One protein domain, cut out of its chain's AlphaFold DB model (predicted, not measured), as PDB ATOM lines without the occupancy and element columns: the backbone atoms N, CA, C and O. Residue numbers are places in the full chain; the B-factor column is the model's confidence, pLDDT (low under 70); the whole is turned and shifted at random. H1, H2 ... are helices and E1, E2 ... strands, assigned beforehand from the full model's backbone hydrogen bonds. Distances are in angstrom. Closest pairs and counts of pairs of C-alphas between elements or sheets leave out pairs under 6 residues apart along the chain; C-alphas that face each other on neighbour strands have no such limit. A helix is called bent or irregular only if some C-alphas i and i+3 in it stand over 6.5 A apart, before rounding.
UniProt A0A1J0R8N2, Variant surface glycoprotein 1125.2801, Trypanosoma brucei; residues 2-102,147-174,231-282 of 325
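What this domain is: This is residues 2 to 102, 147 to 174 and 231 to 282 of the 325 residues of the protein "Variant surface glycoprotein 1125.2801" of Trypanosoma brucei (UniProt A0A1J0R8N2). A long helical hairpin, H1 and bent H2, makes a rod, with H3, H4 and the two-stranded antiparallel sheet E1 - E2 gathered at one end. The 181 printed residues hold H1 H2 H3 E1 E2 H4 in that order, mostly helix. The whole is loose, radius of gyration of the C-alphas 21.5 A, spanning 76 by 34 by 29 A.

Where its parts are: E1 is residues 166 to 169, E2 232 to 235. H1, residues 5 to 46, starts at C-alpha 5 (-1.841, -30.617, 50.489) and is 61.2 A long. H2, residues 53 to 97, one helix by its hydrogen bonds, is bent: C-alphas 73 and 76 are 7.2 A apart; its arms are H2a, 53 to 73, and H2b, 76 to 97. H3 is 152 to 155; H4, 259 to 270, ends at C-alpha 270 (7.999, -46.995, 36.335).

How they stand to each other: Between antiparallel E1 and E2, N 167 and O 234 are 2.8 A apart, within hydrogen-bond range. The closest C-alphas of E2 and H4, Pro 235 and Gly 263, are 6.5 A apart. H4 touches H2b at residues 80 to 88, closest C-alphas Leu 81 and Ala 269, 4.8 A. H1 and H2a form a hairpin, a shallow tilt of 28 degrees, opposite ways. H1 touches H3 with residues 7 to 14, closest C-alphas Tyr 11 and Leu 154, 5.3 A. Every O i to N i+4 pair is within range in H1, H2a and H4, and 16 of 18 in H2b; H3 is too short for one.

The domain as a whole: The farthest C-alphas, Trp 49 and Arg 102, are 76.7 A apart. Residues 103 to 146 and 175 to 230 are not printed; the C-alpha gaps are 23.0 A and 9.7 A. The link E2 to H4 is long. Residues 101, 147 to 152 and 155 have pLDDT under 70.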
ATOM      1  N   ILE A   2       2.545 -38.478  53.786       77.06
ATOM      2  CA  ILE A   2       1.767 -37.454  53.056       77.06
ATOM      3  C   ILE A   2       0.436 -37.240  53.784       77.06
ATOM      4  O   ILE A   2      -0.420 -38.117  53.739       77.06
ATOM      5  N   THR A   3       0.270 -36.144  54.518       77.19
ATOM      6  CA  THR A   3      -0.943 -35.877  55.327       77.19
ATOM      7  C   THR A   3      -1.628 -34.568  54.964       77.19
ATOM      8  O   THR A   3      -2.800 -34.394  55.275       77.19
ATOM      9  N   THR A   4      -0.932 -33.679  54.256       78.69
ATOM     10  CA  THR A   4      -1.411 -32.345  53.886       78.69
ATOM     11  C   THR A   4      -1.323 -32.127  52.374       78.69
ATOM     12  O   THR A   4      -0.628 -32.865  51.667       78.69
ATOM     13  N   LEU A   5      -1.982 -31.073  51.878       80.25
ATOM     14  CA  LEU A   5      -1.841 -30.617  50.489       80.25
ATOM     15  C   LEU A   5      -0.390 -30.254  50.147       80.25
ATOM     16  O   LEU A   5       0.076 -30.590  49.065       80.25
ATOM     17  N   CYS A   6       0.354 -29.640  51.074       82.50
ATOM     18  CA  CYS A   6       1.770 -29.326  50.860       82.50
ATOM     19  C   CYS A   6       2.622 -30.574  50.682       82.50
ATOM     20  O   CYS A   6       3.438 -30.624  49.766       82.50
ATOM     21  N   ASN A   7       2.393 -31.605  51.502       85.00
ATOM     22  CA  ASN A   7       3.121 -32.859  51.350       85.00
ATOM     23  C   ASN A   7       2.830 -33.482  49.979       85.00
ATOM     24  O   ASN A   7       3.733 -34.041  49.372       85.00
ATOM     25  N   ALA A   8       1.593 -33.368  49.480       85.75
ATOM     26  CA  ALA A   8       1.230 -33.853  48.151       85.75
ATOM     27  C   ALA A   8       1.887 -33.033  47.023       85.75
ATOM     28  O   ALA A   8       2.321 -33.621  46.036       85.75
ATOM     29  N   ILE A   9       2.002 -31.707  47.158       86.88
ATOM     30  CA  ILE A   9       2.711 -30.851  46.188       86.88
ATOM     31  C   ILE A   9       4.182 -31.261  46.095       86.88
ATOM     32  O   ILE A   9       4.663 -31.568  45.006       86.88
ATOM     33  N   VAL A  10       4.868 -31.334  47.240       86.62
ATOM     34  CA  VAL A  10       6.287 -31.716  47.311       86.62
ATOM     35  C   VAL A  10       6.490 -33.124  46.758       86.62
ATOM     36  O   VAL A  10       7.354 -33.329  45.918       86.62
ATOM     37  N   TYR A  11       5.636 -34.073  47.145       88.56
ATOM     38  CA  TYR A  11       5.700 -35.452  46.667       88.56
ATOM     39  C   TYR A  11       5.582 -35.569  45.138       88.56
ATOM     40  O   TYR A  11       6.390 -36.252  44.509       88.56
ATOM     41  N   ASN A  12       4.611 -34.878  44.525       89.94
ATOM     42  CA  ASN A  12       4.468 -34.864  43.065       89.94
ATOM     43  C   ASN A  12       5.682 -34.210  42.385       89.94
ATOM     44  O   ASN A  12       6.178 -34.739  41.392       89.94
ATOM     45  N   GLY A  13       6.187 -33.104  42.943       89.75
ATOM     46  CA  GLY A  13       7.390 -32.437  42.446       89.75
ATOM     47  C   GLY A  13       8.626 -33.338  42.491       89.75
ATOM     48  O   GLY A  13       9.335 -33.447  41.497       89.75
ATOM     49  N   SER A  14       8.855 -34.045  43.598       89.19
ATOM     50  CA  SER A  14       9.992 -34.960  43.756       89.19
ATOM     51  C   SER A  14       9.937 -36.144  42.791       89.19
ATOM     52  O   SER A  14      10.949 -36.460  42.166       89.19
ATOM     53  N   MET A  15       8.767 -36.761  42.593       90.75
ATOM     54  CA  MET A  15       8.613 -37.813  41.577       90.75
ATOM     55  C   MET A  15       8.839 -37.283  40.157       90.75
ATOM     56  O   MET A  15       9.475 -37.953  39.346       90.75
ATOM     57  N   ALA A  16       8.356 -36.073  39.847       92.88
ATOM     58  CA  ALA A  16       8.593 -35.457  38.545       92.88
ATOM     59  C   ALA A  16      10.090 -35.207  38.309       92.88
ATOM     60  O   ALA A  16      10.595 -35.515  37.234       92.88
ATOM     61  N   SER A  17      10.802 -34.692  39.316       91.38
ATOM     62  CA  SER A  17      12.249 -34.461  39.253       91.38
ATOM     63  C   SER A  17      13.042 -35.752  39.060       91.38
ATOM     64  O   SER A  17      14.004 -35.753  38.302       91.38
ATOM     65  N   TYR A  18      12.624 -36.851  39.690       91.75
ATOM     66  CA  TYR A  18      13.257 -38.160  39.523       91.75
ATOM     67  C   TYR A  18      13.121 -38.710  38.095       91.75
ATOM     68  O   TYR A  18      14.099 -39.142  37.490       91.75
ATOM     69  N   PHE A  19      11.927 -38.657  37.499       92.69
ATOM     70  CA  PHE A  19      11.778 -39.061  36.096       92.69
ATOM     71  C   PHE A  19      12.500 -38.100  35.136       92.69
ATOM     72  O   PHE A  19      13.017 -38.525  34.102       92.69
ATOM     73  N   ASP A  20      12.560 -36.806  35.469       93.38
ATOM     74  CA  ASP A  20      13.298 -35.806  34.692       93.38
ATOM     75  C   ASP A  20      14.814 -36.041  34.739       93.38
ATOM     76  O   ASP A  20      15.470 -35.898  33.707       93.38
ATOM     77  N   SER A  21      15.373 -36.455  35.884       91.50
ATOM     78  CA  SER A  21      16.796 -36.797  35.992       91.50
ATOM     79  C   SER A  21      17.136 -38.019  35.145       91.50
ATOM     80  O   SER A  21      18.051 -37.930  34.337       91.50
ATOM     81  N   GLN A  22      16.332 -39.088  35.192       90.44
ATOM     82  CA  GLN A  22      16.543 -40.258  34.327       90.44
ATOM     83  C   GLN A  22      16.565 -39.894  32.832       90.44
ATOM     84  O   GLN A  22      17.419 -40.356  32.074       90.44
ATOM     85  N   LEU A  23      15.643 -39.027  32.392       91.44
ATOM     86  CA  LEU A  23      15.632 -38.539  31.011       91.44
ATOM     87  C   LEU A  23      16.856 -37.684  30.677       91.44
ATOM     88  O   LEU A  23      17.359 -37.757  29.555       91.44
ATOM     89  N   LYS A  24      17.294 -36.829  31.604       93.00
ATOM     90  CA  LYS A  24      18.482 -35.988  31.425       93.00
ATOM     91  C   LYS A  24      19.746 -36.829  31.338       93.00
ATOM     92  O   LYS A  24      20.533 -36.587  30.429       93.00
ATOM     93  N   ASP A  25      19.891 -37.831  32.195       91.94
ATOM     94  CA  ASP A  25      21.049 -38.721  32.214       91.94
ATOM     95  C   ASP A  25      21.139 -39.518  30.909       91.94
ATOM     96  O   ASP A  25      22.169 -39.473  30.244       91.94
ATOM     97  N   ALA A  26      20.030 -40.107  30.441       91.88
ATOM     98  CA  ALA A  26      19.996 -40.807  29.151       91.88
ATOM     99  C   ALA A  26      20.306 -39.889  27.953       91.88
ATOM    100  O   ALA A  26      21.040 -40.265  27.039       91.88
ATOM    101  N   ARG A  27      19.778 -38.655  27.948       93.06
ATOM    102  CA  ARG A  27      20.098 -37.660  26.905       93.06
ATOM    103  C   ARG A  27      21.564 -37.254  26.940       93.06
ATOM    104  O   ARG A  27      22.176 -37.133  25.882       93.06
ATOM    105  N   LYS A  28      22.112 -37.037  28.137       94.62
ATOM    106  CA  LYS A  28      23.524 -36.719  28.331       94.62
ATOM    107  C   LYS A  28      24.386 -37.870  27.826       94.62
ATOM    108  O   LYS A  28      25.283 -37.621  27.037       94.62
ATOM    109  N   ARG A  29      24.057 -39.116  28.174       95.00
ATOM    110  CA  ARG A  29      24.784 -40.293  27.691       95.00
ATOM    111  C   ARG A  29      24.796 -40.386  26.172       95.00
ATOM    112  O   ARG A  29      25.852 -40.587  25.587       95.00
ATOM    113  N   LEU A  30      23.650 -40.179  25.524       95.19
ATOM    114  CA  LEU A  30      23.588 -40.149  24.063       95.19
ATOM    115  C   LEU A  30      24.433 -39.006  23.473       95.19
ATOM    116  O   LEU A  30      25.065 -39.191  22.436       95.19
ATOM    117  N   SER A  31      24.441 -37.829  24.102       96.56
ATOM    118  CA  SER A  31      25.293 -36.705  23.688       96.56
ATOM    119  C   SER A  31      26.776 -37.061  23.789       96.56
ATOM    120  O   SER A  31      27.502 -36.902  22.814       96.56
ATOM    121  N   ASP A  32      27.192 -37.604  24.931       96.75
ATOM    122  CA  ASP A  32      28.563 -38.035  25.192       96.75
ATOM    123  C   ASP A  32      29.025 -39.100  24.173       96.75
ATOM    124  O   ASP A  32      30.124 -39.006  23.636       96.75
ATOM    125  N   LEU A  33      28.170 -40.079  23.837       96.94
ATOM    126  CA  LEU A  33      28.470 -41.101  22.821       96.94
ATOM    127  C   LEU A  33      28.605 -40.516  21.403       96.94
ATOM    128  O   LEU A  33      29.388 -41.014  20.597       96.94
ATOM    129  N   ASN A  34      27.850 -39.463  21.071       96.75
ATOM    130  CA  ASN A  34      28.009 -38.766  19.789       96.75
ATOM    131  C   ASN A  34      29.334 -37.998  19.718       96.75
ATOM    132  O   ASN A  34      29.969 -37.971  18.661       96.75
ATOM    133  N   GLU A  35      29.736 -37.375  20.824       97.69
ATOM    134  CA  GLU A  35      31.017 -36.678  20.936       97.69
ATOM    135  C   GLU A  35      32.186 -37.659  20.800       97.69
ATOM    136  O   GLU A  35      33.058 -37.448  19.956       97.69
ATOM    137  N   ASP A  36      32.140 -38.779  21.533       97.19
ATOM    138  CA  ASP A  36      33.132 -39.853  21.442       97.19
ATOM    139  C   ASP A  36      33.266 -40.362  20.003       97.19
ATOM    140  O   ASP A  36      34.374 -40.428  19.475       97.19
ATOM    141  N   LEU A  37      32.148 -40.671  19.338       97.25
ATOM    142  CA  LEU A  37      32.177 -41.163  17.962       97.25
ATOM    143  C   LEU A  37      32.804 -40.144  17.003       97.25
ATOM    144  O   LEU A  37      33.645 -40.509  16.188       97.25
ATOM    145  N   THR A  38      32.422 -38.869  17.110       97.25
ATOM    146  CA  THR A  38      32.955 -37.801  16.249       97.25
ATOM    147  C   THR A  38      34.465 -37.662  16.425       97.25
ATOM    148  O   THR A  38      35.209 -37.616  15.443       97.25
ATOM    149  N   MET A  39      34.924 -37.645  17.677       97.00
ATOM    150  CA  MET A  39      36.342 -37.584  18.013       97.00
ATOM    151  C   MET A  39      37.096 -38.805  17.472       97.00
ATOM    152  O   MET A  39      38.150 -38.651  16.854       97.00
ATOM    153  N   LEU A  40      36.569 -40.014  17.682       96.25
ATOM    154  CA  LEU A  40      37.210 -41.258  17.259       96.25
ATOM    155  C   LEU A  40      37.307 -41.365  15.735       96.25
ATOM    156  O   LEU A  40      38.369 -41.719  15.231       96.25
ATOM    157  N   THR A  41      36.254 -41.004  14.996       95.25
ATOM    158  CA  THR A  41      36.273 -40.994  13.526       95.25
ATOM    159  C   THR A  41      37.275 -39.974  12.985       95.25
ATOM    160  O   THR A  41      38.103 -40.329  12.150       95.25
ATOM    161  N   ALA A  42      37.287 -38.743  13.508       94.81
ATOM    162  CA  ALA A  42      38.266 -37.735  13.094       94.81
ATOM    163  C   ALA A  42      39.708 -38.173  13.403       94.81
ATOM    164  O   ALA A  42      40.615 -38.003  12.588       94.81
ATOM    165  N   THR A  43      39.925 -38.779  14.573       94.50
ATOM    166  CA  THR A  43      41.249 -39.270  14.969       94.50
ATOM    167  C   THR A  43      41.677 -40.457  14.108       94.50
ATOM    168  O   THR A  43      42.839 -40.529  13.717       94.50
ATOM    169  N   TYR A  44      40.758 -41.362  13.764       93.50
ATOM    170  CA  TYR A  44      41.009 -42.447  12.818       93.50
ATOM    171  C   TYR A  44      41.482 -41.908  11.462       93.50
ATOM    172  O   TYR A  44      42.549 -42.304  10.992       93.50
ATOM    173  N   GLU A  45      40.754 -40.951  10.882       92.38
ATOM    174  CA  GLU A  45      41.081 -40.344   9.584       92.38
ATOM    175  C   GLU A  45      42.452 -39.652   9.583       92.38
ATOM    176  O   GLU A  45      43.242 -39.821   8.654       92.38
ATOM    177  N   GLN A  46      42.785 -38.931  10.658       92.56
ATOM    178  CA  GLN A  46      44.088 -38.273  10.810       92.56
ATOM    179  C   GLN A  46      45.255 -39.260  10.955       92.56
ATOM    180  O   GLN A  46      46.405 -38.893  10.717       92.56
ATOM    181  N   ASN A  47      44.977 -40.501  11.358       91.19
ATOM    182  CA  ASN A  47      45.989 -41.486  11.726       91.19
ATOM    183  C   ASN A  47      45.989 -42.728  10.823       91.19
ATOM    184  O   ASN A  47      46.656 -43.696  11.171       91.19
ATOM    185  N   LEU A  48      45.316 -42.705   9.664       86.88
ATOM    186  CA  LEU A  48      45.158 -43.852   8.747       86.88
ATOM    187  C   LEU A  48      46.457 -44.617   8.433       86.88
ATOM    188  O   LEU A  48      46.422 -45.820   8.189       86.88
ATOM    189  N   TRP A  49      47.598 -43.928   8.453       80.94
ATOM    190  CA  TRP A  49      48.905 -44.473   8.080       80.94
ATOM    191  C   TRP A  49      49.764 -44.934   9.261       80.94
ATOM    192  O   TRP A  49      50.894 -45.370   9.051       80.94
ATOM    193  N   ILE A  50      49.266 -44.834  10.500       85.88
ATOM    194  CA  ILE A  50      49.990 -45.293  11.690       85.88
ATOM    195  C   ILE A  50      49.290 -46.490  12.355       85.88
ATOM    196  O   ILE A  50      48.063 -46.587  12.319       85.88
ATOM    197  N   PRO A  51      50.034 -47.375  13.053       77.31
ATOM    198  CA  PRO A  51      49.477 -48.594  13.653       77.31
ATOM    199  C   PRO A  51      48.292 -48.378  14.609       77.31
ATOM    200  O   PRO A  51      47.477 -49.274  14.793       77.31
ATOM    201  N   LYS A  52      48.159 -47.182  15.200       80.62
ATOM    202  CA  LYS A  52      47.062 -46.840  16.123       80.62
ATOM    203  C   LYS A  52      45.700 -46.651  15.441       80.62
ATOM    204  O   LYS A  52      44.694 -46.601  16.145       80.62
ATOM    205  N   ALA A  53      45.641 -46.557  14.107       87.00
ATOM    206  CA  ALA A  53      44.387 -46.383  13.368       87.00
ATOM    207  C   ALA A  53      43.363 -47.484  13.682       87.00
ATOM    208  O   ALA A  53      42.188 -47.191  13.887       87.00
ATOM    209  N   GLY A  54      43.811 -48.741  13.777       86.88
ATOM    210  CA  GLY A  54      42.933 -49.880  14.059       86.88
ATOM    211  C   GLY A  54      42.187 -49.735  15.387       86.88
ATOM    212  O   GLY A  54      40.995 -50.016  15.454       86.88
ATOM    213  N   GLY A  55      42.859 -49.240  16.429       90.56
ATOM    214  CA  GLY A  55      42.263 -49.028  17.747       90.56
ATOM    215  C   GLY A  55      41.186 -47.946  17.732       90.56
ATOM    216  O   GLY A  55      40.120 -48.135  18.314       90.56
ATOM    217  N   TYR A  56      41.420 -46.845  17.011       93.12
ATOM    218  CA  TYR A  56      40.400 -45.808  16.827       93.12
ATOM    219  C   TYR A  56      39.208 -46.313  16.012       93.12
ATOM    220  O   TYR A  56      38.073 -46.025  16.379       93.12
ATOM    221  N   ALA A  57      39.445 -47.105  14.960       91.81
ATOM    222  CA  ALA A  57      38.378 -47.724  14.175       91.81
ATOM    223  C   ALA A  57      37.530 -48.684  15.020       91.81
ATOM    224  O   ALA A  57      36.303 -48.627  14.961       91.81
ATOM    225  N   LEU A  58      38.172 -49.518  15.846       93.50
ATOM    226  CA  LEU A  58      37.487 -50.424  16.764       93.50
ATOM    227  C   LEU A  58      36.610 -49.651  17.753       93.50
ATOM    228  O   LEU A  58      35.413 -49.913  17.849       93.50
ATOM    229  N   LEU A  59      37.182 -48.667  18.452       95.12
ATOM    230  CA  LEU A  59      36.432 -47.854  19.408       95.12
ATOM    231  C   LEU A  59      35.289 -47.088  18.730       95.12
ATOM    232  O   LEU A  59      34.209 -46.983  19.310       95.12
ATOM    233  N   ALA A  60      35.495 -46.572  17.513       95.25
ATOM    234  CA  ALA A  60      34.453 -45.887  16.753       95.25
ATOM    235  C   ALA A  60      33.300 -46.837  16.400       95.25
ATOM    236  O   ALA A  60      32.141 -46.479  16.592       95.25
ATOM    237  N   ALA A  61      33.604 -48.051  15.931       93.88
ATOM    238  CA  ALA A  61      32.596 -49.041  15.563       93.88
ATOM    239  C   ALA A  61      31.734 -49.450  16.766       93.88
ATOM    240  O   ALA A  61      30.509 -49.361  16.702       93.88
ATOM    241  N   VAL A  62      32.371 -49.791  17.889       95.31
ATOM    242  CA  VAL A  62      31.664 -50.182  19.116       95.31
ATOM    243  C   VAL A  62      30.853 -49.011  19.686       95.31
ATOM    244  O   VAL A  62      29.693 -49.175  20.057       95.31
ATOM    245  N   THR A  63      31.413 -47.794  19.690       96.31
ATOM    246  CA  THR A  63      30.689 -46.584  20.131       96.31
ATOM    247  C   THR A  63      29.475 -46.296  19.244       96.31
ATOM    248  O   THR A  63      28.428 -45.881  19.741       96.31
ATOM    249  N   ALA A  64      29.588 -46.510  17.929       95.56
ATOM    250  CA  ALA A  64      28.481 -46.319  17.001       95.56
ATOM    251  C   ALA A  64      27.322 -47.284  17.277       95.56
ATOM    252  O   ALA A  64      26.170 -46.849  17.192       95.56
ATOM    253  N   ASP A  65      27.629 -48.534  17.625       94.50
ATOM    254  CA  ASP A  65      26.654 -49.577  17.944       94.50
ATOM    255  C   ASP A  65      25.877 -49.250  19.223       94.50
ATOM    256  O   ASP A  65      24.669 -48.998  19.177       94.50
ATOM    257  N   VAL A  66      26.576 -49.052  20.344       94.19
ATOM    258  CA  VAL A  66      25.913 -48.730  21.621       94.19
ATOM    259  C   VAL A  66      25.184 -47.384  21.591       94.19
ATOM    260  O   VAL A  66      24.173 -47.181  22.259       94.19
ATOM    261  N   ARG A  67      25.620 -46.436  20.750       95.12
ATOM    262  CA  ARG A  67      24.858 -45.205  20.491       95.12
ATOM    263  C   ARG A  67      23.510 -45.505  19.829       95.12
ATOM    264  O   ARG A  67      22.514 -44.851  20.159       95.12
ATOM    265  N   LEU A  68      23.469 -46.422  18.861       93.19
ATOM    266  CA  LEU A  68      22.217 -46.830  18.221       93.19
ATOM    267  C   LEU A  68      21.301 -47.528  19.228       93.19
ATOM    268  O   LEU A  68      20.115 -47.199  19.266       93.19
ATOM    269  N   GLU A  69      21.846 -48.383  20.091       91.25
ATOM    270  CA  GLU A  69      21.097 -49.022  21.175       91.25
ATOM    271  C   GLU A  69      20.533 -47.995  22.166       91.25
ATOM    272  O   GLU A  69      19.321 -47.965  22.400       91.25
ATOM    273  N   GLN A  70      21.357 -47.064  22.660       92.19
ATOM    274  CA  GLN A  70      20.917 -45.975  23.539       92.19
ATOM    275  C   GLN A  70      19.790 -45.160  22.889       92.19
ATOM    276  O   GLN A  70      18.786 -44.830  23.534       92.19
ATOM    277  N   ARG A  71      19.917 -44.846  21.592       92.00
ATOM    278  CA  ARG A  71      18.887 -44.129  20.829       92.00
ATOM    279  C   ARG A  71      17.608 -44.955  20.697       92.00
ATOM    280  O   ARG A  71      16.527 -44.393  20.874       92.00
ATOM    281  N   ALA A  72      17.713 -46.248  20.404       89.75
ATOM    282  CA  ALA A  72      16.574 -47.152  20.285       89.75
ATOM    283  C   ALA A  72      15.825 -47.278  21.617       89.75
ATOM    284  O   ALA A  72      14.602 -47.166  21.642       89.75
ATOM    285  N   GLN A  73      16.539 -47.386  22.742       86.25
ATOM    286  CA  GLN A  73      15.925 -47.373  24.070       86.25
ATOM    287  C   GLN A  73      15.179 -46.063  24.337       86.25
ATOM    288  O   GLN A  73      14.080 -46.067  24.891       86.25
ATOM    289  N   MET A  74      15.738 -44.927  23.918       88.94
ATOM    290  CA  MET A  74      15.072 -43.637  24.070       88.94
ATOM    291  C   MET A  74      13.851 -43.484  23.147       88.94
ATOM    292  O   MET A  74      12.891 -42.786  23.499       88.94
ATOM    293  N   GLN A  75      13.851 -44.131  21.981       84.31
ATOM    294  CA  GLN A  75      12.732 -44.133  21.045       84.31
ATOM    295  C   GLN A  75      11.573 -44.978  21.599       84.31
ATOM    296  O   GLN A  75      11.630 -46.193  21.711       84.31
ATOM    297  N   GLY A  76      10.480 -44.314  21.974       73.31
ATOM    298  CA  GLY A  76       9.275 -44.962  22.506       73.31
ATOM    299  C   GLY A  76       9.187 -44.924  24.031       73.31
ATOM    300  O   GLY A  76       8.172 -44.455  24.547       73.31
ATOM    301  N   LYS A  77      10.252 -45.294  24.757       82.19
ATOM    302  CA  LYS A  77      10.238 -45.304  26.235       82.19
ATOM    303  C   LYS A  77      10.169 -43.899  26.853       82.19
ATOM    304  O   LYS A  77       9.492 -43.683  27.858       82.19
ATOM    305  N   THR A  78      10.798 -42.906  26.222       87.44
ATOM    306  CA  THR A  78      10.849 -41.523  26.741       87.44
ATOM    307  C   THR A  78       9.482 -40.840  26.815       87.44
ATOM    308  O   THR A  78       9.281 -39.982  27.675       87.44
ATOM    309  N   LYS A  79       8.515 -41.246  25.978       89.50
ATOM    310  CA  LYS A  79       7.159 -40.670  25.970       89.50
ATOM    311  C   LYS A  79       6.425 -40.912  27.289       89.50
ATOM    312  O   LYS A  79       5.745 -40.012  27.781       89.50
ATOM    313  N   ASN A  80       6.578 -42.098  27.877       90.94
ATOM    314  CA  ASN A  80       5.935 -42.442  29.146       90.94
ATOM    315  C   ASN A  80       6.521 -41.630  30.306       90.94
ATOM    316  O   ASN A  80       5.764 -41.061  31.093       90.94
ATOM    317  N   LEU A  81       7.851 -41.482  30.348       92.69
ATOM    318  CA  LEU A  81       8.533 -40.628  31.325       92.69
ATOM    319  C   LEU A  81       8.112 -39.158  31.181       92.69
ATOM    320  O   LEU A  81       7.697 -38.538  32.155       92.69
ATOM    321  N   GLN A  82       8.132 -38.608  29.960       93.19
ATOM    322  CA  GLN A  82       7.698 -37.230  29.691       93.19
ATOM    323  C   GLN A  82       6.252 -36.989  30.125       93.19
ATOM    324  O   GLN A  82       5.947 -35.974  30.753       93.19
ATOM    325  N   ARG A  83       5.361 -37.936  29.826       92.12
ATOM    326  CA  ARG A  83       3.960 -37.854  30.228       92.12
ATOM    327  C   ARG A  83       3.805 -37.873  31.746       92.12
ATOM    328  O   ARG A  83       3.013 -37.090  32.262       92.12
ATOM    329  N   ALA A  84       4.540 -38.723  32.459       93.56
ATOM    330  CA  ALA A  84       4.513 -38.731  33.919       93.56
ATOM    331  C   ALA A  84       5.026 -37.414  34.507       93.56
ATOM    332  O   ALA A  84       4.358 -36.850  35.369       93.56
ATOM    333  N   ILE A  85       6.141 -36.882  33.995       94.50
ATOM    334  CA  ILE A  85       6.683 -35.580  34.416       94.50
ATOM    335  C   ILE A  85       5.631 -34.481  34.252       94.50
ATOM    336  O   ILE A  85       5.389 -33.723  35.188       94.50
ATOM    337  N   TYR A  86       4.988 -34.413  33.085       94.19
ATOM    338  CA  TYR A  86       3.949 -33.427  32.797       94.19
ATOM    339  C   TYR A  86       2.754 -33.560  33.751       94.19
ATOM    340  O   TYR A  86       2.412 -32.609  34.446       94.19
ATOM    341  N   VAL A  87       2.184 -34.765  33.864       93.81
ATOM    342  CA  VAL A  87       1.014 -35.039  34.716       93.81
ATOM    343  C   VAL A  87       1.297 -34.729  36.192       93.81
ATOM    344  O   VAL A  87       0.432 -34.203  36.889       93.81
ATOM    345  N   LEU A  88       2.502 -35.033  36.679       93.75
ATOM    346  CA  LEU A  88       2.911 -34.754  38.057       93.75
ATOM    347  C   LEU A  88       3.109 -33.254  38.311       93.75
ATOM    348  O   LEU A  88       2.661 -32.757  39.348       93.75
ATOM    349  N   LYS A  89       3.735 -32.527  37.376       93.06
ATOM    350  CA  LYS A  89       3.916 -31.070  37.470       93.06
ATOM    351  C   LYS A  89       2.579 -30.337  37.434       93.06
ATOM    352  O   LYS A  89       2.284 -29.594  38.366       93.06
ATOM    353  N   GLU A  90       1.726 -30.637  36.456       91.44
ATOM    354  CA  GLU A  90       0.384 -30.050  36.384       91.44
ATOM    355  C   GLU A  90      -0.436 -30.365  37.631       91.44
ATOM    356  O   GLU A  90      -1.145 -29.509  38.159       91.44
ATOM    357  N   ARG A  91      -0.327 -31.585  38.170       90.50
ATOM    358  CA  ARG A  91      -1.010 -31.906  39.422       90.50
ATOM    359  C   ARG A  91      -0.521 -31.040  40.581       90.50
ATOM    360  O   ARG A  91      -1.345 -30.616  41.391       90.50
ATOM    361  N   ALA A  92       0.785 -30.814  40.699       89.12
ATOM    362  CA  ALA A  92       1.355 -29.967  41.743       89.12
ATOM    363  C   ALA A  92       0.880 -28.505  41.612       89.12
ATOM    364  O   ALA A  92       0.557 -27.868  42.619       89.12
ATOM    365  N   GLU A  93       0.752 -28.003  40.385       86.69
ATOM    366  CA  GLU A  93       0.202 -26.674  40.093       86.69
ATOM    367  C   GLU A  93      -1.286 -26.584  40.444       86.69
ATOM    368  O   GLU A  93      -1.689 -25.683  41.179       86.69
ATOM    369  N   LEU A  94      -2.097 -27.569  40.040       88.00
ATOM    370  CA  LEU A  94      -3.509 -27.643  40.418       88.00
ATOM    371  C   LEU A  94      -3.682 -27.676  41.944       88.00
ATOM    372  O   LEU A  94      -4.554 -27.005  42.490       88.00
ATOM    373  N   LEU A  95      -2.848 -28.434  42.661       86.62
ATOM    374  CA  LEU A  95      -2.864 -28.470  44.130       86.62
ATOM    375  C   LEU A  95      -2.498 -27.115  44.754       86.62
ATOM    376  O   LEU A  95      -2.980 -26.792  45.840       86.62
ATOM    377  N   THR A  96      -1.663 -26.328  44.076       82.56
ATOM    378  CA  THR A  96      -1.322 -24.961  44.483       82.56
ATOM    379  C   THR A  96      -2.485 -24.005  44.218       82.56
ATOM    380  O   THR A  96      -2.793 -23.178  45.070       82.56
ATOM    381  N   ALA A  97      -3.201 -24.158  43.102       81.56
ATOM    382  CA  ALA A  97      -4.413 -23.390  42.822       81.56
ATOM    383  C   ALA A  97      -5.520 -23.667  43.854       81.56
ATOM    384  O   ALA A  97      -6.166 -22.744  44.336       81.56
ATOM    385  N   VAL A  98      -5.671 -24.923  44.286       79.00
ATOM    386  CA  VAL A  98      -6.611 -25.316  45.352       79.00
ATOM    387  C   VAL A  98      -6.281 -24.682  46.717       79.00
ATOM    388  O   VAL A  98      -7.142 -24.625  47.591       79.00
ATOM    389  N   LYS A  99      -5.055 -24.177  46.918       73.19
ATOM    390  CA  LYS A  99      -4.655 -23.436  48.128       73.19
ATOM    391  C   LYS A  99      -4.987 -21.947  48.097       73.19
ATOM    392  O   LYS A  99      -4.774 -21.284  49.112       73.19
ATOM    393  N   GLN A 100      -5.452 -21.414  46.968       72.00
ATOM    394  CA  GLN A 100      -5.957 -20.044  46.935       72.00
ATOM    395  C   GLN A 100      -7.101 -19.888  47.951       72.00
ATOM    396  O   GLN A 100      -7.771 -20.885  48.239       72.00
ATOM    397  N   PRO A 101      -7.320 -18.680  48.511       69.44
ATOM    398  CA  PRO A 101      -8.352 -18.443  49.514       69.44
ATOM    399  C   PRO A 101      -9.696 -19.001  49.053       69.44
ATOM    400  O   PRO A 101     -10.342 -18.477  48.146       69.44
ATOM    401  N   ARG A 102     -10.098 -20.116  49.657       74.56
ATOM    402  CA  ARG A 102     -11.337 -20.805  49.315       74.56
ATOM    403  C   ARG A 102     -12.431 -20.274  50.213       74.56
ATOM    404  O   ARG A 102     -12.208 -20.089  51.405       74.56
ATOM    405  N   ALA A 147       8.988 -26.682  56.607       56.97
ATOM    406  CA  ALA A 147       9.050 -28.051  57.120       56.97
ATOM    407  C   ALA A 147       8.414 -29.103  56.186       56.97
ATOM    408  O   ALA A 147       8.872 -30.243  56.134       56.97
ATOM    409  N   ALA A 148       7.378 -28.737  55.421       59.22
ATOM    410  CA  ALA A 148       6.813 -29.624  54.402       59.22
ATOM    411  C   ALA A 148       7.746 -29.749  53.185       59.22
ATOM    412  O   ALA A 148       7.818 -30.811  52.572       59.22
ATOM    413  N   ILE A 149       8.481 -28.678  52.874       58.84
ATOM    414  CA  ILE A 149       9.420 -28.578  51.747       58.84
ATOM    415  C   ILE A 149      10.736 -29.316  52.049       58.84
ATOM    416  O   ILE A 149      11.318 -29.916  51.153       58.84
ATOM    417  N   THR A 150      11.186 -29.331  53.307       57.88
ATOM    418  CA  THR A 150      12.440 -29.977  53.737       57.88
ATOM    419  C   THR A 150      12.273 -31.426  54.198       57.88
ATOM    420  O   THR A 150      13.217 -32.021  54.716       57.88
ATOM    421  N   ASN A 151      11.089 -32.025  54.028       68.69
ATOM    422  CA  ASN A 151      10.869 -33.418  54.398       68.69
ATOM    423  C   ASN A 151      11.664 -34.349  53.466       68.69
ATOM    424  O   ASN A 151      11.239 -34.649  52.350       68.69
ATOM    425  N   THR A 152      12.809 -34.831  53.945       66.62
ATOM    426  CA  THR A 152      13.737 -35.694  53.198       66.62
ATOM    427  C   THR A 152      13.078 -36.966  52.669       66.62
ATOM    428  O   THR A 152      13.363 -37.375  51.547       66.62
ATOM    429  N   ASN A 153      12.126 -37.543  53.409       71.94
ATOM    430  CA  ASN A 153      11.392 -38.732  52.969       71.94
ATOM    431  C   ASN A 153      10.450 -38.438  51.790       71.94
ATOM    432  O   ASN A 153      10.195 -39.318  50.977       71.94
ATOM    433  N   LEU A 154       9.919 -37.214  51.675       73.56
ATOM    434  CA  LEU A 154       9.162 -36.804  50.484       73.56
ATOM    435  C   LEU A 154      10.100 -36.497  49.311       73.56
ATOM    436  O   LEU A 154       9.758 -36.814  48.175       73.56
ATOM    437  N   GLY A 155      11.289 -35.957  49.596       69.12
ATOM    438  CA  GLY A 155      12.342 -35.717  48.607       69.12
ATOM    439  C   GLY A 155      12.793 -36.983  47.874       69.12
ATOM    440  O   GLY A 155      13.060 -36.927  46.678       69.12
ATOM    441  N   LYS A 156      12.794 -38.129  48.565       77.50
ATOM    442  CA  LYS A 156      13.180 -39.448  48.028       77.50
ATOM    443  C   LYS A 156      12.041 -40.247  47.393       77.50
ATOM    444  O   LYS A 156      12.228 -41.398  47.021       77.50
ATOM    445  N   ALA A 157      10.861 -39.652  47.228       78.56
ATOM    446  CA  ALA A 157       9.687 -40.332  46.681       78.56
ATOM    447  C   ALA A 157       9.922 -41.046  45.340       78.56
ATOM    448  O   ALA A 157       9.301 -42.073  45.078       78.56
ATOM    449  N   GLY A 158      10.798 -40.491  44.497       78.25
ATOM    450  CA  GLY A 158      11.177 -41.099  43.226       78.25
ATOM    451  C   GLY A 158      11.991 -42.386  43.381       78.25
ATOM    452  O   GLY A 158      11.745 -43.337  42.655       78.25
ATOM    453  N   GLU A 159      12.882 -42.463  44.374       80.81
ATOM    454  CA  GLU A 159      13.728 -43.644  44.628       80.81
ATOM    455  C   GLU A 159      12.909 -44.865  45.078       80.81
ATOM    456  O   GLU A 159      13.321 -46.008  44.903       80.81
ATOM    457  N   GLU A 160      11.728 -44.639  45.657       84.06
ATOM    458  CA  GLU A 160      10.835 -45.705  46.117       84.06
ATOM    459  C   GLU A 160       9.760 -46.078  45.088       84.06
ATOM    460  O   GLU A 160       8.942 -46.961  45.365       84.06
ATOM    461  N   VAL A 161       9.740 -45.438  43.909       85.69
ATOM    462  CA  VAL A 161       8.650 -45.586  42.930       85.69
ATOM    463  C   VAL A 161       8.448 -47.037  42.490       85.69
ATOM    464  O   VAL A 161       7.309 -47.486  42.331       85.69
ATOM    465  N   ASP A 162       9.538 -47.801  42.414       84.12
ATOM    466  CA  ASP A 162       9.535 -49.210  42.023       84.12
ATOM    467  C   ASP A 162       8.790 -50.105  43.013       84.12
ATOM    468  O   ASP A 162       8.271 -51.151  42.638       84.12
ATOM    469  N   LYS A 163       8.654 -49.668  44.268       84.94
ATOM    470  CA  LYS A 163       7.999 -50.420  45.349       84.94
ATOM    471  C   LYS A 163       6.540 -50.011  45.558       84.94
ATOM    472  O   LYS A 163       5.839 -50.606  46.377       84.94
ATOM    473  N   LEU A 164       6.057 -48.989  44.848       83.50
ATOM    474  CA  LEU A 164       4.722 -48.444  45.075       83.50
ATOM    475  C   LEU A 164       3.629 -49.320  44.453       83.50
ATOM    476  O   LEU A 164       3.654 -49.674  43.278       83.50
ATOM    477  N   THR A 165       2.597 -49.598  45.242       81.94
ATOM    478  CA  THR A 165       1.325 -50.176  44.767       81.94
ATOM    479  C   THR A 165       0.200 -49.143  44.786       81.94
ATOM    480  O   THR A 165      -0.760 -49.224  44.016       81.94
ATOM    481  N   LYS A 166       0.342 -48.116  45.633       86.69
ATOM    482  CA  LYS A 166      -0.609 -47.016  45.807       86.69
ATOM    483  C   LYS A 166       0.131 -45.689  45.926       86.69
ATOM    484  O   LYS A 166       1.122 -45.595  46.644       86.69
ATOM    485  N   LEU A 167      -0.416 -44.647  45.311       86.12
ATOM    486  CA  LEU A 167       0.000 -43.261  45.508       86.12
ATOM    487  C   LEU A 167      -0.907 -42.593  46.526       86.12
ATOM    488  O   LEU A 167      -2.129 -42.685  46.434       86.12
ATOM    489  N   LYS A 168      -0.329 -41.868  47.480       85.00
ATOM    490  CA  LYS A 168      -1.124 -41.037  48.382       85.00
ATOM    491  C   LYS A 168      -1.301 -39.655  47.758       85.00
ATOM    492  O   LYS A 168      -0.350 -38.888  47.672       85.00
ATOM    493  N   THR A 169      -2.510 -39.353  47.301       84.38
ATOM    494  CA  THR A 169      -2.819 -38.137  46.538       84.38
ATOM    495  C   THR A 169      -4.151 -37.546  46.983       84.38
ATOM    496  O   THR A 169      -5.023 -38.248  47.494       84.38
ATOM    497  N   THR A 170      -4.308 -36.236  46.834       84.44
ATOM    498  CA  THR A 170      -5.586 -35.565  47.089       84.44
ATOM    499  C   THR A 170      -6.636 -36.099  46.119       84.44
ATOM    500  O   THR A 170      -6.357 -36.249  44.928       84.44
ATOM    501  N   ALA A 171      -7.843 -36.376  46.609       83.00
ATOM    502  CA  ALA A 171      -8.939 -36.854  45.772       83.00
ATOM    503  C   ALA A 171      -9.336 -35.819  44.702       83.00
ATOM    504  O   ALA A 171      -9.221 -34.612  44.908       83.00
ATOM    505  N   THR A 172      -9.845 -36.283  43.558       82.25
ATOM    506  CA  THR A 172     -10.330 -35.407  42.472       82.25
ATOM    507  C   THR A 172     -11.475 -34.490  42.916       82.25
ATOM    508  O   THR A 172     -11.542 -33.356  42.460       82.25
ATOM    509  N   ALA A 173     -12.311 -34.925  43.864       77.88
ATOM    510  CA  ALA A 173     -13.392 -34.112  44.431       77.88
ATOM    511  C   ALA A 173     -12.903 -32.851  45.176       77.88
ATOM    512  O   ALA A 173     -13.680 -31.943  45.430       77.88
ATOM    513  N   ALA A 174     -11.612 -32.750  45.511       78.69
ATOM    514  CA  ALA A 174     -11.061 -31.521  46.088       78.69
ATOM    515  C   ALA A 174     -10.957 -30.364  45.075       78.69
ATOM    516  O   ALA A 174     -10.719 -29.231  45.478       78.69
ATOM    517  N   PRO A 231      -5.080 -36.299  51.853       82.38
ATOM    518  CA  PRO A 231      -4.740 -37.203  50.757       82.38
ATOM    519  C   PRO A 231      -5.056 -38.676  51.058       82.38
ATOM    520  O   PRO A 231      -4.705 -39.193  52.124       82.38
ATOM    521  N   THR A 232      -5.656 -39.372  50.092       82.88
ATOM    522  CA  THR A 232      -6.045 -40.785  50.190       82.88
ATOM    523  C   THR A 232      -5.140 -41.668  49.334       82.88
ATOM    524  O   THR A 232      -4.471 -41.207  48.408       82.88
ATOM    525  N   LYS A 233      -5.065 -42.961  49.671       86.44
ATOM    526  CA  LYS A 233      -4.302 -43.938  48.883       86.44
ATOM    527  C   LYS A 233      -5.098 -44.306  47.630       86.44
ATOM    528  O   LYS A 233      -6.194 -44.841  47.741       86.44
ATOM    529  N   THR A 234      -4.524 -44.048  46.463       85.06
ATOM    530  CA  THR A 234      -5.071 -44.398  45.150       85.06
ATOM    531  C   THR A 234      -4.212 -45.494  44.523       85.06
ATOM    532  O   THR A 234      -2.992 -45.329  44.481       85.06
ATOM    533  N   PRO A 235      -4.800 -46.599  44.044       86.25
ATOM    534  CA  PRO A 235      -4.049 -47.659  43.380       86.25
ATOM    535  C   PRO A 235      -3.410 -47.170  42.080       86.25
ATOM    536  O   PRO A 235      -4.009 -46.381  41.345       86.25
ATOM    537  N   ILE A 236      -2.198 -47.652  41.795       89.69
ATOM    538  CA  ILE A 236      -1.544 -47.442  40.490       89.69
ATOM    539  C   ILE A 236      -1.579 -48.690  39.605       89.69
ATOM    540  O   ILE A 236      -1.401 -48.586  38.392       89.69
ATOM    541  N   THR A 237      -1.895 -49.852  40.186       89.56
ATOM    542  CA  THR A 237      -2.131 -51.112  39.471       89.56
ATOM    543  C   THR A 237      -3.529 -51.661  39.755       89.56
ATOM    544  O   THR A 237      -4.121 -51.363  40.789       89.56
ATOM    545  N   GLN A 238      -4.084 -52.452  38.830       86.31
ATOM    546  CA  GLN A 238      -5.455 -52.986  38.925       86.31
ATOM    547  C   GLN A 238      -5.659 -53.946  40.117       86.31
ATOM    548  O   GLN A 238      -6.769 -54.042  40.626       86.31
ATOM    549  N   ASN A 239      -4.591 -54.598  40.594       82.19
ATOM    550  CA  ASN A 239      -4.636 -55.623  41.650       82.19
ATOM    551  C   ASN A 239      -3.772 -55.278  42.875       82.19
ATOM    552  O   ASN A 239      -3.385 -56.178  43.614       82.19
ATOM    553  N   ASP A 240      -3.374 -54.013  43.049       80.94
ATOM    554  CA  ASP A 240      -2.464 -53.580  44.124       80.94
ATOM    555  C   ASP A 240      -1.128 -54.356  44.190       80.94
ATOM    556  O   ASP A 240      -0.451 -54.368  45.216       80.94
ATOM    557  N   ASN A 241      -0.718 -54.982  43.084       82.75
ATOM    558  CA  ASN A 241       0.551 -55.695  42.957       82.75
ATOM    559  C   ASN A 241       1.592 -54.799  42.267       82.75
ATOM    560  O   ASN A 241       1.262 -54.106  41.300       82.75
ATOM    561  N   VAL A 242       2.844 -54.835  42.730       79.00
ATOM    562  CA  VAL A 242       3.969 -54.058  42.185       79.00
ATOM    563  C   VAL A 242       4.181 -54.365  40.697       79.00
ATOM    564  O   VAL A 242       4.317 -53.439  39.909       79.00
ATOM    565  N   GLY A 243       4.074 -55.629  40.277       77.81
ATOM    566  CA  GLY A 243       4.171 -56.041  38.865       77.81
ATOM    567  C   GLY A 243       2.843 -56.058  38.094       77.81
ATOM    568  O   GLY A 243       2.775 -56.591  36.991       77.81
ATOM    569  N   GLY A 244       1.756 -55.546  38.681       83.12
ATOM    570  CA  GLY A 244       0.423 -55.625  38.085       83.12
ATOM    571  C   GLY A 244       0.235 -54.736  36.851       83.12
ATOM    572  O   GLY A 244       0.969 -53.771  36.625       83.12
ATOM    573  N   LYS A 245      -0.818 -55.018  36.072       89.56
ATOM    574  CA  LYS A 245      -1.280 -54.115  35.006       89.56
ATOM    575  C   LYS A 245      -1.614 -52.743  35.596       89.56
ATOM    576  O   LYS A 245      -2.198 -52.660  36.678       89.56
ATOM    577  N   CYS A 246      -1.242 -51.681  34.884       91.56
ATOM    578  CA  CYS A 246      -1.545 -50.321  35.316       91.56
ATOM    579  C   CYS A 246      -3.052 -50.093  35.331       91.56
ATOM    580  O   CYS A 246      -3.775 -50.672  34.523       91.56
ATOM    581  N   VAL A 247      -3.517 -49.240  36.244       90.69
ATOM    582  CA  VAL A 247      -4.909 -48.776  36.217       90.69
ATOM    583  C   VAL A 247      -5.222 -48.113  34.877       90.69
ATOM    584  O   VAL A 247      -4.351 -47.488  34.263       90.69
ATOM    585  N   ASP A 248      -6.467 -48.240  34.425       88.56
ATOM    586  CA  ASP A 248      -6.874 -47.674  33.145       88.56
ATOM    587  C   ASP A 248      -6.749 -46.154  33.145       88.56
ATOM    588  O   ASP A 248      -7.023 -45.464  34.137       88.56
ATOM    589  N   LYS A 249      -6.356 -45.618  31.989       83.19
ATOM    590  CA  LYS A 249      -6.335 -44.179  31.771       83.19
ATOM    591  C   LYS A 249      -7.770 -43.661  31.821       83.19
ATOM    592  O   LYS A 249      -8.557 -43.895  30.912       83.19
ATOM    593  N   THR A 250      -8.089 -42.879  32.844       77.56
ATOM    594  CA  THR A 250      -9.330 -42.100  32.873       77.56
ATOM    595  C   THR A 250      -9.166 -40.794  32.112       77.56
ATOM    596  O   THR A 250      -8.123 -40.144  32.224       77.56
ATOM    597  N   ALA A 251     -10.209 -40.376  31.393       76.94
ATOM    598  CA  ALA A 251     -10.297 -39.015  30.882       76.94
ATOM    599  C   ALA A 251     -10.244 -38.005  32.044       76.94
ATOM    600  O   ALA A 251     -10.756 -38.268  33.135       76.94
ATOM    601  N   ASN A 252      -9.602 -36.863  31.804       78.00
ATOM    602  CA  ASN A 252      -9.535 -35.765  32.760       78.00
ATOM    603  C   ASN A 252     -10.748 -34.845  32.520       78.00
ATOM    604  O   ASN A 252     -10.806 -34.215  31.462       78.00
ATOM    605  N   PRO A 253     -11.724 -34.760  33.442       73.31
ATOM    606  CA  PRO A 253     -12.835 -33.826  33.300       73.31
ATOM    607  C   PRO A 253     -12.341 -32.392  33.527       73.31
ATOM    608  O   PRO A 253     -11.592 -32.150  34.471       73.31
ATOM    609  N   HIS A 254     -12.763 -31.446  32.682       71.94
ATOM    610  CA  HIS A 254     -12.533 -30.001  32.862       71.94
ATOM    611  C   HIS A 254     -11.082 -29.621  33.235       71.94
ATOM    612  O   HIS A 254     -10.865 -28.837  34.152       71.94
ATOM    613  N   LEU A 255     -10.088 -30.206  32.549       80.25
ATOM    614  CA  LEU A 255      -8.645 -29.997  32.789       80.25
ATOM    615  C   LEU A 255      -8.120 -30.487  34.159       80.25
ATOM    616  O   LEU A 255      -6.954 -30.286  34.487       80.25
ATOM    617  N   ILE A 256      -8.928 -31.190  34.956       85.56
ATOM    618  CA  ILE A 256      -8.503 -31.723  36.254       85.56
ATOM    619  C   ILE A 256      -7.753 -33.040  36.054       85.56
ATOM    620  O   ILE A 256      -8.334 -34.068  35.693       85.56
ATOM    621  N   ILE A 257      -6.462 -33.043  36.386       88.94
ATOM    622  CA  ILE A 257      -5.658 -34.266  36.458       88.94
ATOM    623  C   ILE A 257      -6.170 -35.158  37.593       88.94
ATOM    624  O   ILE A 257      -6.003 -34.836  38.769       88.94
ATOM    625  N   THR A 258      -6.795 -36.292  37.271       88.19
ATOM    626  CA  THR A 258      -7.387 -37.166  38.296       88.19
ATOM    627  C   THR A 258      -6.344 -38.007  39.035       88.19
ATOM    628  O   THR A 258      -5.263 -38.293  38.520       88.19
ATOM    629  N   ALA A 259      -6.697 -38.483  40.234       86.81
ATOM    630  CA  ALA A 259      -5.858 -39.415  40.991       86.81
ATOM    631  C   ALA A 259      -5.507 -40.685  40.184       86.81
ATOM    632  O   ALA A 259      -4.363 -41.140  40.210       86.81
ATOM    633  N   LYS A 260      -6.466 -41.214  39.408       88.00
ATOM    634  CA  LYS A 260      -6.261 -42.356  38.502       88.00
ATOM    635  C   LYS A 260      -5.339 -42.017  37.328       88.00
ATOM    636  O   LYS A 260      -4.489 -42.827  36.984       88.00
ATOM    637  N   SER A 261      -5.467 -40.819  36.752       90.19
ATOM    638  CA  SER A 261      -4.604 -40.341  35.661       90.19
ATOM    639  C   SER A 261      -3.133 -40.279  36.085       90.19
ATOM    640  O   SER A 261      -2.255 -40.743  35.355       90.19
ATOM    641  N   ILE A 262      -2.871 -39.809  37.310       91.56
ATOM    642  CA  ILE A 262      -1.529 -39.817  37.913       91.56
ATOM    643  C   ILE A 262      -1.062 -41.247  38.155       91.56
ATOM    644  O   ILE A 262       0.051 -41.589  37.772       91.56
ATOM    645  N   GLY A 263      -1.909 -42.090  38.756       91.38
ATOM    646  CA  GLY A 263      -1.572 -43.488  39.020       91.38
ATOM    647  C   GLY A 263      -1.174 -44.245  37.757       91.38
ATOM    648  O   GLY A 263      -0.132 -44.895  37.733       91.38
ATOM    649  N   HIS A 264      -1.942 -44.080  36.682       92.38
ATOM    650  CA  HIS A 264      -1.622 -44.627  35.369       92.38
ATOM    651  C   HIS A 264      -0.278 -44.104  34.841       92.38
ATOM    652  O   HIS A 264       0.565 -44.895  34.428       92.38
ATOM    653  N   ALA A 265      -0.054 -42.785  34.873       93.06
ATOM    654  CA  ALA A 265       1.171 -42.185  34.344       93.06
ATOM    655  C   ALA A 265       2.426 -42.638  35.111       93.06
ATOM    656  O   ALA A 265       3.415 -43.008  34.487       93.06
ATOM    657  N   VAL A 266       2.368 -42.670  36.446       92.69
ATOM    658  CA  VAL A 266       3.467 -43.163  37.294       92.69
ATOM    659  C   VAL A 266       3.720 -44.649  37.052       92.69
ATOM    660  O   VAL A 266       4.870 -45.055  36.927       92.69
ATOM    661  N   CYS A 267       2.667 -45.461  36.940       92.75
ATOM    662  CA  CYS A 267       2.810 -46.889  36.677       92.75
ATOM    663  C   CYS A 267       3.471 -47.176  35.317       92.75
ATOM    664  O   CYS A 267       4.346 -48.035  35.237       92.75
ATOM    665  N   GLU A 268       3.091 -46.450  34.262       92.00
ATOM    666  CA  GLU A 268       3.695 -46.594  32.931       92.00
ATOM    667  C   GLU A 268       5.133 -46.064  32.878       92.00
ATOM    668  O   GLU A 268       5.978 -46.668  32.223       92.00
ATOM    669  N   ALA A 269       5.433 -44.972  33.587       91.88
ATOM    670  CA  ALA A 269       6.791 -44.446  33.703       91.88
ATOM    671  C   ALA A 269       7.718 -45.381  34.487       91.88
ATOM    672  O   ALA A 269       8.852 -45.580  34.081       91.88
ATOM    673  N   ARG A 270       7.230 -46.013  35.556       88.75
ATOM    674  CA  ARG A 270       7.999 -46.995  36.335       88.75
ATOM    675  C   ARG A 270       8.440 -48.205  35.509       88.75
ATOM    676  O   ARG A 270       9.501 -48.757  35.738       88.75
ATOM    677  N   LYS A 271       7.627 -48.638  34.542       86.94
ATOM    678  CA  LYS A 271       7.994 -49.744  33.638       86.94
ATOM    679  C   LYS A 271       9.096 -49.367  32.643       86.94
ATOM    680  O   LYS A 271       9.539 -50.221  31.879       86.94
ATOM    681  N   VAL A 272       9.474 -48.091  32.575       87.50
ATOM    682  CA  VAL A 272      10.540 -47.633  31.696       87.50
ATOM    683  C   VAL A 272      11.871 -47.803  32.403       87.50
ATOM    684  O   VAL A 272      12.215 -47.034  33.291       87.50
ATOM    685  N   GLU A 273      12.645 -48.764  31.924       81.94
ATOM    686  CA  GLU A 273      14.061 -48.876  32.241       81.94
ATOM    687  C   GLU A 273      14.880 -48.259  31.099       81.94
ATOM    688  O   GLU A 273      14.768 -48.688  29.937       81.94
ATOM    689  N   LEU A 274      15.643 -47.210  31.420       84.50
ATOM    690  CA  LEU A 274      16.633 -46.599  30.532       84.50
ATOM    691  C   LEU A 274      18.022 -47.045  30.978       84.50
ATOM    692  O   LEU A 274      18.563 -46.516  31.950       84.50
ATOM    693  N   ILE A 275      18.588 -48.003  30.251       85.12
ATOM    694  CA  ILE A 275      19.953 -48.458  30.480       85.12
ATOM    695  C   ILE A 275      20.886 -47.358  29.967       85.12
ATOM    696  O   ILE A 275      20.617 -46.694  28.959       85.12
ATOM    697  N   GLN A 276      21.936 -47.091  30.738       87.75
ATOM    698  CA  GLN A 276      22.986 -46.158  30.355       87.75
ATOM    699  C   GLN A 276      24.095 -46.967  29.707       87.75
ATOM    700  O   GLN A 276      24.810 -47.680  30.408       87.75
ATOM    701  N   GLU A 277      24.228 -46.848  28.393       91.38
ATOM    702  CA  GLU A 277      25.271 -47.572  27.681       91.38
ATOM    703  C   GLU A 277      26.664 -47.080  28.078       91.38
ATOM    704  O   GLU A 277      26.879 -45.902  28.393       91.38
ATOM    705  N   TRP A 278      27.631 -47.994  28.080       87.88
ATOM    706  CA  TRP A 278      29.001 -47.678  28.464       87.88
ATOM    707  C   TRP A 278      29.687 -46.815  27.404       87.88
ATOM    708  O   TRP A 278      29.529 -47.000  26.196       87.88
ATOM    709  N   ARG A 279      30.508 -45.866  27.862       92.94
ATOM    710  CA  ARG A 279      31.420 -45.131  26.980       92.94
ATOM    711  C   ARG A 279      32.694 -45.945  26.828       92.94
ATOM    712  O   ARG A 279      33.500 -46.000  27.750       92.94
ATOM    713  N   HIS A 280      32.888 -46.541  25.659       91.62
ATOM    714  CA  HIS A 280      34.038 -47.405  25.380       91.62
ATOM    715  C   HIS A 280      35.379 -46.657  25.418       91.62
ATOM    716  O   HIS A 280      36.419 -47.261  25.655       91.62
ATOM    717  N   THR A 281      35.356 -45.330  25.282       91.31
ATOM    718  CA  THR A 281      36.512 -44.447  25.506       91.31
ATOM    719  C   THR A 281      36.952 -44.364  26.971       91.31
ATOM    720  O   THR A 281      38.059 -43.908  27.245       91.31
ATOM    721  N   GLN A 282      36.102 -44.781  27.914       93.31
ATOM    722  CA  GLN A 282      36.357 -44.746  29.359       93.31
ATOM    723  C   GLN A 282      36.701 -46.122  29.940       93.31
ATOM    724  O   GLN A 282      37.050 -46.206  31.116       93.31
TER     725      GLN A 282